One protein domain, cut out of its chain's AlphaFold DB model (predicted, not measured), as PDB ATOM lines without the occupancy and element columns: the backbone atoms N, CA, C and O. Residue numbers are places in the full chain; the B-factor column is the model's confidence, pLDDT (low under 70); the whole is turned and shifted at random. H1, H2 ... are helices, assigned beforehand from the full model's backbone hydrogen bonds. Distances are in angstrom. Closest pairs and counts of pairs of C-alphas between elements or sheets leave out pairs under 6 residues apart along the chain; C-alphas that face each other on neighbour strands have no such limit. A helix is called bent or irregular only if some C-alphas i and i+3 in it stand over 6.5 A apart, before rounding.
ATOM      1  N   ALA A 273     133.708 149.381 155.761       96.25
ATOM      2  CA  ALA A 273     133.635 150.003 157.076       96.25
ATOM      3  C   ALA A 273     133.844 151.520 157.012       96.25
ATOM      4  O   ALA A 273     133.055 152.247 157.599       96.25
ATOM      5  N   GLN A 274     134.823 152.004 156.242       94.88
ATOM      6  CA  GLN A 274     135.033 153.440 156.010       94.88
ATOM      7  C   GLN A 274     133.814 154.085 155.337       94.88
ATOM      8  O   GLN A 274     133.349 155.128 155.782       94.88
ATOM      9  N   VAL A 275     133.234 153.421 154.330       95.19
ATOM     10  CA  VAL A 275     131.993 153.868 153.673       95.19
ATOM     11  C   VAL A 275     130.813 153.906 154.649       95.19
ATOM     12  O   VAL A 275     129.944 154.763 154.542       95.19
ATOM     13  N   ARG A 276     130.768 152.989 155.620       94.75
ATOM     14  CA  ARG A 276     129.720 152.974 156.646       94.75
ATOM     15  C   ARG A 276     129.955 153.999 157.759       94.75
ATOM     16  O   ARG A 276     128.987 154.414 158.382       94.75
ATOM     17  N   ALA A 277     131.207 154.361 158.029       96.44
ATOM     18  CA  ALA A 277     131.565 155.311 159.075       96.44
ATOM     19  C   ALA A 277     131.266 156.760 158.648       96.44
ATOM     20  O   ALA A 277     130.735 157.525 159.442       96.44
ATOM     21  N   GLY A 278     131.526 157.114 157.386       93.94
ATOM     22  CA  GLY A 278     131.309 158.468 156.865       93.94
ATOM     23  C   GLY A 278     132.617 159.166 156.471       93.94
ATOM     24  O   GLY A 278     133.698 158.701 156.838       93.94
ATOM     25  N   PRO A 279     132.550 160.285 155.723       93.94
ATOM     26  CA  PRO A 279     133.739 161.021 155.290       93.94
ATOM     27  C   PRO A 279     134.453 161.752 156.438       93.94
ATOM     28  O   PRO A 279     135.649 162.010 156.329       93.94
ATOM     29  N   TRP A 280     133.739 162.049 157.528       95.12
ATOM     30  CA  TRP A 280     134.250 162.748 158.717       95.12
ATOM     31  C   TRP A 280     134.319 161.851 159.960       95.12
ATOM     32  O   TRP A 280     134.310 162.352 161.076       95.12
ATOM     33  N   ALA A 281     134.316 160.528 159.783       94.75
ATOM     34  CA  ALA A 281     134.365 159.603 160.908       94.75
ATOM     35  C   ALA A 281     135.756 159.528 161.546       94.75
ATOM     36  O   ALA A 281     136.761 159.352 160.851       94.75
ATOM     37  N   ASP A 282     135.780 159.545 162.877       97.00
ATOM     38  CA  ASP A 282     136.990 159.350 163.667       97.00
ATOM     39  C   ASP A 282     137.391 157.867 163.736       97.00
ATOM     40  O   ASP A 282     136.638 156.951 163.382       97.00
ATOM     41  N   ALA A 283     138.589 157.591 164.260       96.56
ATOM     42  CA  ALA A 283     139.096 156.224 164.415       96.56
ATOM     43  C   ALA A 283     138.162 155.323 165.253       96.56
ATOM     44  O   ALA A 283     138.055 154.120 164.998       96.56
ATOM     45  N   VAL A 284     137.454 155.897 166.233       97.06
ATOM     46  CA  VAL A 284     136.475 155.178 167.063       97.06
ATOM     47  C   VAL A 284     135.265 154.740 166.232       97.06
ATOM     48  O   VAL A 284     134.805 153.600 166.360       97.06
ATOM     49  N   ASP A 285     134.773 155.601 165.342       96.50
ATOM     50  CA  ASP A 285     133.646 155.292 164.459       96.50
ATOM     51  C   ASP A 285     134.030 154.265 163.404       96.50
ATOM     52  O   ASP A 285     133.246 153.359 163.105       96.50
ATOM     53  N   LEU A 286     135.271 154.328 162.915       96.50
ATOM     54  CA  LEU A 286     135.806 153.325 162.008       96.50
ATOM     55  C   LEU A 286     135.830 151.934 162.659       96.50
ATOM     56  O   LEU A 286     135.313 150.984 162.069       96.50
ATOM     57  N   ARG A 287     136.316 151.811 163.903       97.06
ATOM     58  CA  ARG A 287     136.309 150.538 164.655       97.06
ATOM     59  C   ARG A 287     134.891 150.003 164.875       97.06
ATOM     60  O   ARG A 287     134.630 148.816 164.665       97.06
ATOM     61  N   LYS A 288     133.936 150.870 165.237       97.38
ATOM     62  CA  LYS A 288     132.516 150.490 165.376       97.38
ATOM     63  C   LYS A 288     131.929 150.011 164.046       97.38
ATOM     64  O   LYS A 288     131.191 149.020 164.013       97.38
ATOM     65  N   ALA A 289     132.238 150.692 162.946       97.00
ATOM     66  CA  ALA A 289     131.783 150.316 161.615       97.00
ATOM     67  C   ALA A 289     132.389 148.978 161.165       97.00
ATOM     68  O   ALA A 289     131.662 148.132 160.642       97.00
ATOM     69  N   GLU A 290     133.674 148.736 161.432       97.56
ATOM     70  CA  GLU A 290     134.354 147.465 161.157       97.56
ATOM     71  C   GLU A 290     133.719 146.300 161.919       97.56
ATOM     72  O   GLU A 290     133.385 145.276 161.313       97.56
ATOM     73  N   ALA A 291     133.459 146.471 163.219       97.19
ATOM     74  CA  ALA A 291     132.774 145.470 164.033       97.19
ATOM     75  C   ALA A 291     131.379 145.139 163.470       97.19
ATOM     76  O   ALA A 291     131.020 143.965 163.331       97.19
ATOM     77  N   LYS A 292     130.610 146.158 163.054       96.38
ATOM     78  CA  LYS A 292     129.294 145.974 162.415       96.38
ATOM     79  C   LYS A 292     129.401 145.236 161.078       96.38
ATOM     80  O   LYS A 292     128.631 144.304 160.843       96.38
ATOM     81  N   VAL A 293     130.348 145.600 160.211       96.88
ATOM     82  CA  VAL A 293     130.558 144.937 158.910       96.88
ATOM     83  C   VAL A 293     130.956 143.469 159.100       96.88
ATOM     84  O   VAL A 293     130.370 142.593 158.461       96.88
ATOM     85  N   LYS A 294     131.855 143.168 160.043       96.69
ATOM     86  CA  LYS A 294     132.249 141.794 160.404       96.69
ATOM     87  C   LYS A 294     131.072 140.993 160.980       96.69
ATOM     88  O   LYS A 294     130.875 139.824 160.635       96.69
ATOM     89  N   GLY A 295     130.240 141.624 161.809       94.81
ATOM     90  CA  GLY A 295     128.997 141.045 162.323       94.81
ATOM     91  C   GLY A 295     128.001 140.701 161.210       94.81
ATOM     92  O   GLY A 295     127.439 139.606 161.185       94.81
ATOM     93  N   MET A 296     127.823 141.592 160.233       94.19
ATOM     94  CA  MET A 296     126.976 141.329 159.066       94.19
ATOM     95  C   MET A 296     127.544 140.213 158.183       94.19
ATOM     96  O   MET A 296     126.796 139.345 157.735       94.19
ATOM     97  N   GLU A 297     128.860 140.171 157.969       93.81
ATOM     98  CA  GLU A 297     129.483 139.121 157.161       93.81
ATOM     99  C   GLU A 297     129.349 137.739 157.816       93.81
ATOM    100  O   GLU A 297     129.002 136.764 157.144       93.81
ATOM    101  N   THR A 298     129.556 137.640 159.131       91.12
ATOM    102  CA  THR A 298     129.368 136.384 159.873       91.12
ATOM    103  C   THR A 298     127.909 135.929 159.866       91.12
ATOM    104  O   THR A 298     127.655 134.748 159.612       91.12
ATOM    105  N   LYS A 299     126.941 136.842 160.046       89.38
ATOM    106  CA  LYS A 299     125.505 136.546 159.886       89.38
ATOM    107  C   LYS A 299     125.195 136.031 158.477       89.38
ATOM    108  O   LYS A 299     124.573 134.980 158.339       89.38
ATOM    109  N   ARG A 300     125.713 136.688 157.434       90.38
ATOM    110  CA  ARG A 300     125.522 136.273 156.035       90.38
ATOM    111  C   ARG A 300     126.127 134.896 155.749       90.38
ATOM    112  O   ARG A 300     125.516 134.090 155.052       90.38
ATOM    113  N   ARG A 301     127.309 134.589 156.297       88.06
ATOM    114  CA  ARG A 301     127.934 133.258 156.178       88.06
ATOM    115  C   ARG A 301     127.102 132.175 156.871       88.06
ATOM    116  O   ARG A 301     126.924 131.115 156.278       88.06
ATOM    117  N   LYS A 302     126.556 132.447 158.063       85.25
ATOM    118  CA  LYS A 302     125.657 131.527 158.791       85.25
ATOM    119  C   LYS A 302     124.344 131.281 158.041       85.25
ATOM    120  O   LYS A 302     123.891 130.147 157.969       85.25
ATOM    121  N   GLN A 303     123.767 132.314 157.429       82.94
ATOM    122  CA  GLN A 303     122.580 132.158 156.582       82.94
ATOM    123  C   GLN A 303     122.888 131.330 155.327       82.94
ATOM    124  O   GLN A 303     122.138 130.419 154.981       82.94
ATOM    125  N   LYS A 304     124.021 131.591 154.663       86.88
ATOM    126  CA  LYS A 304     124.407 130.882 153.434       86.88
ATOM    127  C   LYS A 304     124.810 129.425 153.673       86.88
ATOM    128  O   LYS A 304     124.640 128.609 152.772       86.88
ATOM    129  N   SER A 305     125.334 129.077 154.849       83.25
ATOM    130  CA  SER A 305     125.700 127.691 155.163       83.25
ATOM    131  C   SER A 305     124.491 126.770 155.344       83.25
ATOM    132  O   SER A 305     124.680 125.564 155.477       83.25
ATOM    133  N   GLY A 306     123.262 127.309 155.354       79.19
ATOM    134  CA  GLY A 306     122.042 126.528 155.561       79.19
ATOM    135  C   GLY A 306     121.989 125.855 156.933       79.19
ATOM    136  O   GLY A 306     121.158 124.975 157.147       79.19
ATOM    137  N   TYR A 307     122.881 126.243 157.851       78.69
ATOM    138  CA  TYR A 307     122.926 125.702 159.199       78.69
ATOM    139  C   TYR A 307     121.786 126.343 159.978       78.69
ATOM    140  O   TYR A 307     121.907 127.451 160.505       78.69
ATOM    141  N   LYS A 308     120.643 125.660 159.980       80.62
ATOM    142  CA  LYS A 308     119.520 126.024 160.829       80.62
ATOM    143  C   LYS A 308     120.007 125.942 162.267       80.62
ATOM    144  O   LYS A 308     120.661 124.983 162.671       80.62
ATOM    145  N   THR A 309     119.765 126.996 163.030       81.12
ATOM    146  CA  THR A 309     120.015 126.924 164.472       81.12
ATOM    147  C   THR A 309     119.070 125.878 165.072       81.12
ATOM    148  O   THR A 309     117.981 125.691 164.541       81.12
ATOM    149  N   LEU A 310     119.443 125.212 166.172       85.06
ATOM    150  CA  LEU A 310     118.561 124.226 166.830       85.06
ATOM    151  C   LEU A 310     117.160 124.800 167.095       85.06
ATOM    152  O   LEU A 310     116.157 124.151 166.828       85.06
ATOM    153  N   ARG A 311     117.098 126.071 167.506       83.62
ATOM    154  CA  ARG A 311     115.845 126.814 167.686       83.62
ATOM    155  C   ARG A 311     115.052 126.975 166.386       83.62
ATOM    156  O   ARG A 311     113.831 126.904 166.391       83.62
ATOM    157  N   GLN A 312     115.733 127.204 165.266       84.81
ATOM    158  CA  GLN A 312     115.092 127.299 163.957       84.81
ATOM    159  C   GLN A 312     114.605 125.933 163.461       84.81
ATOM    160  O   GLN A 312     113.532 125.864 162.879       84.81
ATOM    161  N   GLU A 313     115.337 124.848 163.723       90.06
ATOM    162  CA  GLU A 313     114.864 123.487 163.434       90.06
ATOM    163  C   GLU A 313     113.637 123.118 164.272       90.06
ATOM    164  O   GLU A 313     112.688 122.538 163.749       90.06
ATOM    165  N   GLU A 314     113.628 123.493 165.551       90.69
ATOM    166  CA  GLU A 314     112.489 123.287 166.442       90.69
ATOM    167  C   GLU A 314     111.263 124.083 165.976       90.69
ATOM    168  O   GLU A 314     110.174 123.522 165.849       90.69
ATOM    169  N   ASN A 315     111.443 125.363 165.639       88.81
ATOM    170  CA  ASN A 315     110.378 126.195 165.081       88.81
ATOM    171  C   ASN A 315     109.859 125.633 163.754       88.81
ATOM    172  O   ASN A 315     108.650 125.508 163.578       88.81
ATOM    173  N   ASP A 316     110.747 125.234 162.843       91.00
ATOM    174  CA  ASP A 316     110.360 124.612 161.575       91.00
ATOM    175  C   ASP A 316     109.595 123.299 161.807       91.00
ATOM    176  O   ASP A 316     108.651 122.998 161.078       91.00
ATOM    177  N   SER A 317     109.970 122.521 162.827       91.88
ATOM    178  CA  SER A 317     109.271 121.296 163.225       91.88
ATOM    179  C   SER A 317     107.863 121.594 163.747       91.88
ATOM    180  O   SER A 317     106.899 120.981 163.285       91.88
ATOM    181  N   LYS A 318     107.717 122.589 164.636       92.00
ATOM    182  CA  LYS A 318     106.421 123.048 165.169       92.00
ATOM    183  C   LYS A 318     105.513 123.579 164.061       92.00
ATOM    184  O   LYS A 318     104.355 123.178 163.974       92.00
ATOM    185  N   LEU A 319     106.046 124.408 163.162       94.31
ATOM    186  CA  LEU A 319     105.313 124.932 162.006       94.31
ATOM    187  C   LEU A 319     104.873 123.809 161.062       94.31
ATOM    188  O   LEU A 319     103.734 123.795 160.596       94.31
ATOM    189  N   LYS A 320     105.750 122.835 160.801       94.94
ATOM    190  CA  LYS A 320     105.441 121.687 159.947       94.94
ATOM    191  C   LYS A 320     104.366 120.786 160.555       94.94
ATOM    192  O   LYS A 320     103.499 120.312 159.821       94.94
ATOM    193  N   GLU A 321     104.402 120.555 161.865       93.56
ATOM    194  CA  GLU A 321     103.367 119.787 162.566       93.56
ATOM    195  C   GLU A 321     102.035 120.545 162.618       93.56
ATOM    196  O   GLU A 321     100.997 119.955 162.319       93.56
ATOM    197  N   GLY A 322     102.048 121.851 162.898       93.12
ATOM    198  CA  GLY A 322     100.850 122.695 162.848       93.12
ATOM    199  C   GLY A 322     100.182 122.661 161.472       93.12
ATOM    200  O   GLY A 322      98.987 122.385 161.361       93.12
ATOM    201  N   LEU A 323     100.970 122.807 160.401       95.56
ATOM    202  CA  LEU A 323     100.471 122.702 159.027       95.56
ATOM    203  C   LEU A 323      99.877 121.312 158.734       95.56
ATOM    204  O   LEU A 323      98.838 121.202 158.080       95.56
ATOM    205  N   ARG A 324     100.499 120.239 159.241       95.81
ATOM    206  CA  ARG A 324      99.978 118.869 159.108       95.81
ATOM    207  C   ARG A 324      98.611 118.720 159.783       95.81
ATOM    208  O   ARG A 324      97.719 118.112 159.192       95.81
ATOM    209  N   ARG A 325      98.438 119.267 160.990       93.62
ATOM    210  CA  ARG A 325      97.166 119.238 161.734       93.62
ATOM    211  C   ARG A 325      96.078 120.026 161.016       93.62
ATOM    212  O   ARG A 325      94.975 119.507 160.863       93.62
TER     213      ARG A 325
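AT A GLANCE: This is residues 273 to 325 of the 384 residues of an uncharacterized protein of Phaeosphaeria nodorum (strain SN15 / ATCC MYA-4574 / FGSC 10173) (UniProt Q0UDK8). The model is a thin rod of two helices, H2 and H3, set one after the other along its length, with the small helix H1 folded back on the first part of H2. H3 has no helix beside it, and residues 295 to 304 of H2 also stand free. The printed part has 53 residues with three named helices in the order H1, H2, H3 and no named strand, and its class is all helix. The whole is extended, with a radius of gyration of the C-alphas of 18.3 A, and the C-alphas span 57 by 17 by 14 A along their three main axes.

IN THESE COORDINATES: H1 runs from Ala 273 to Ala 277, five residues, and its first C-alpha is at (133.635, 150.003, 157.076). After a tight link of five residues comes H2, residues 283 to 304, the longest helix with 22 residues. It measures 31.3 A from first to last C-alpha and ends with C-alpha 304 at (124.407, 130.882, 153.434). A second tight link of five residues leads to H3, residues 310 to 325, 22.6 A from first to last C-alpha. Its last C-alpha, that of Arg 325, is at (97.166, 119.238, 161.734).

HOW THE PARTS SIT: H1 and H2 touch, with 13 pairs of C-alphas within 8 A. The closest C-alphas of the two are those of Ala 273 and Glu 290, 4.9 A apart, and the centres of the two helices are 10.7 A apart. H2 touches H1 with residues 285 to 293 alone. H3 touches no helix: it is apart from H1, and it is apart from H2 although it follows H2 in the chain. In H1, H2 and H3 every O i to N i+4 pair is within hydrogen-bond range. None of the three helices is bent.

THE WHOLE: The two C-alphas farthest apart are those of Trp 280 and Arg 325, at 57.2 A, while the first and last printed C-alphas, those of Ala 273 and Arg 325, are 47.9 A apart. Three stretches stand free: residues 295 to 307, of which 295 to 304 belong to H2; residues 309 to 315, of which 310 to 315 belong to H3; and residues 317 to 325, which belong to H3. The printed part has no cut, and neither link is long. The mean pLDDT of the printed part is 92.0, and no printed residue is under 70.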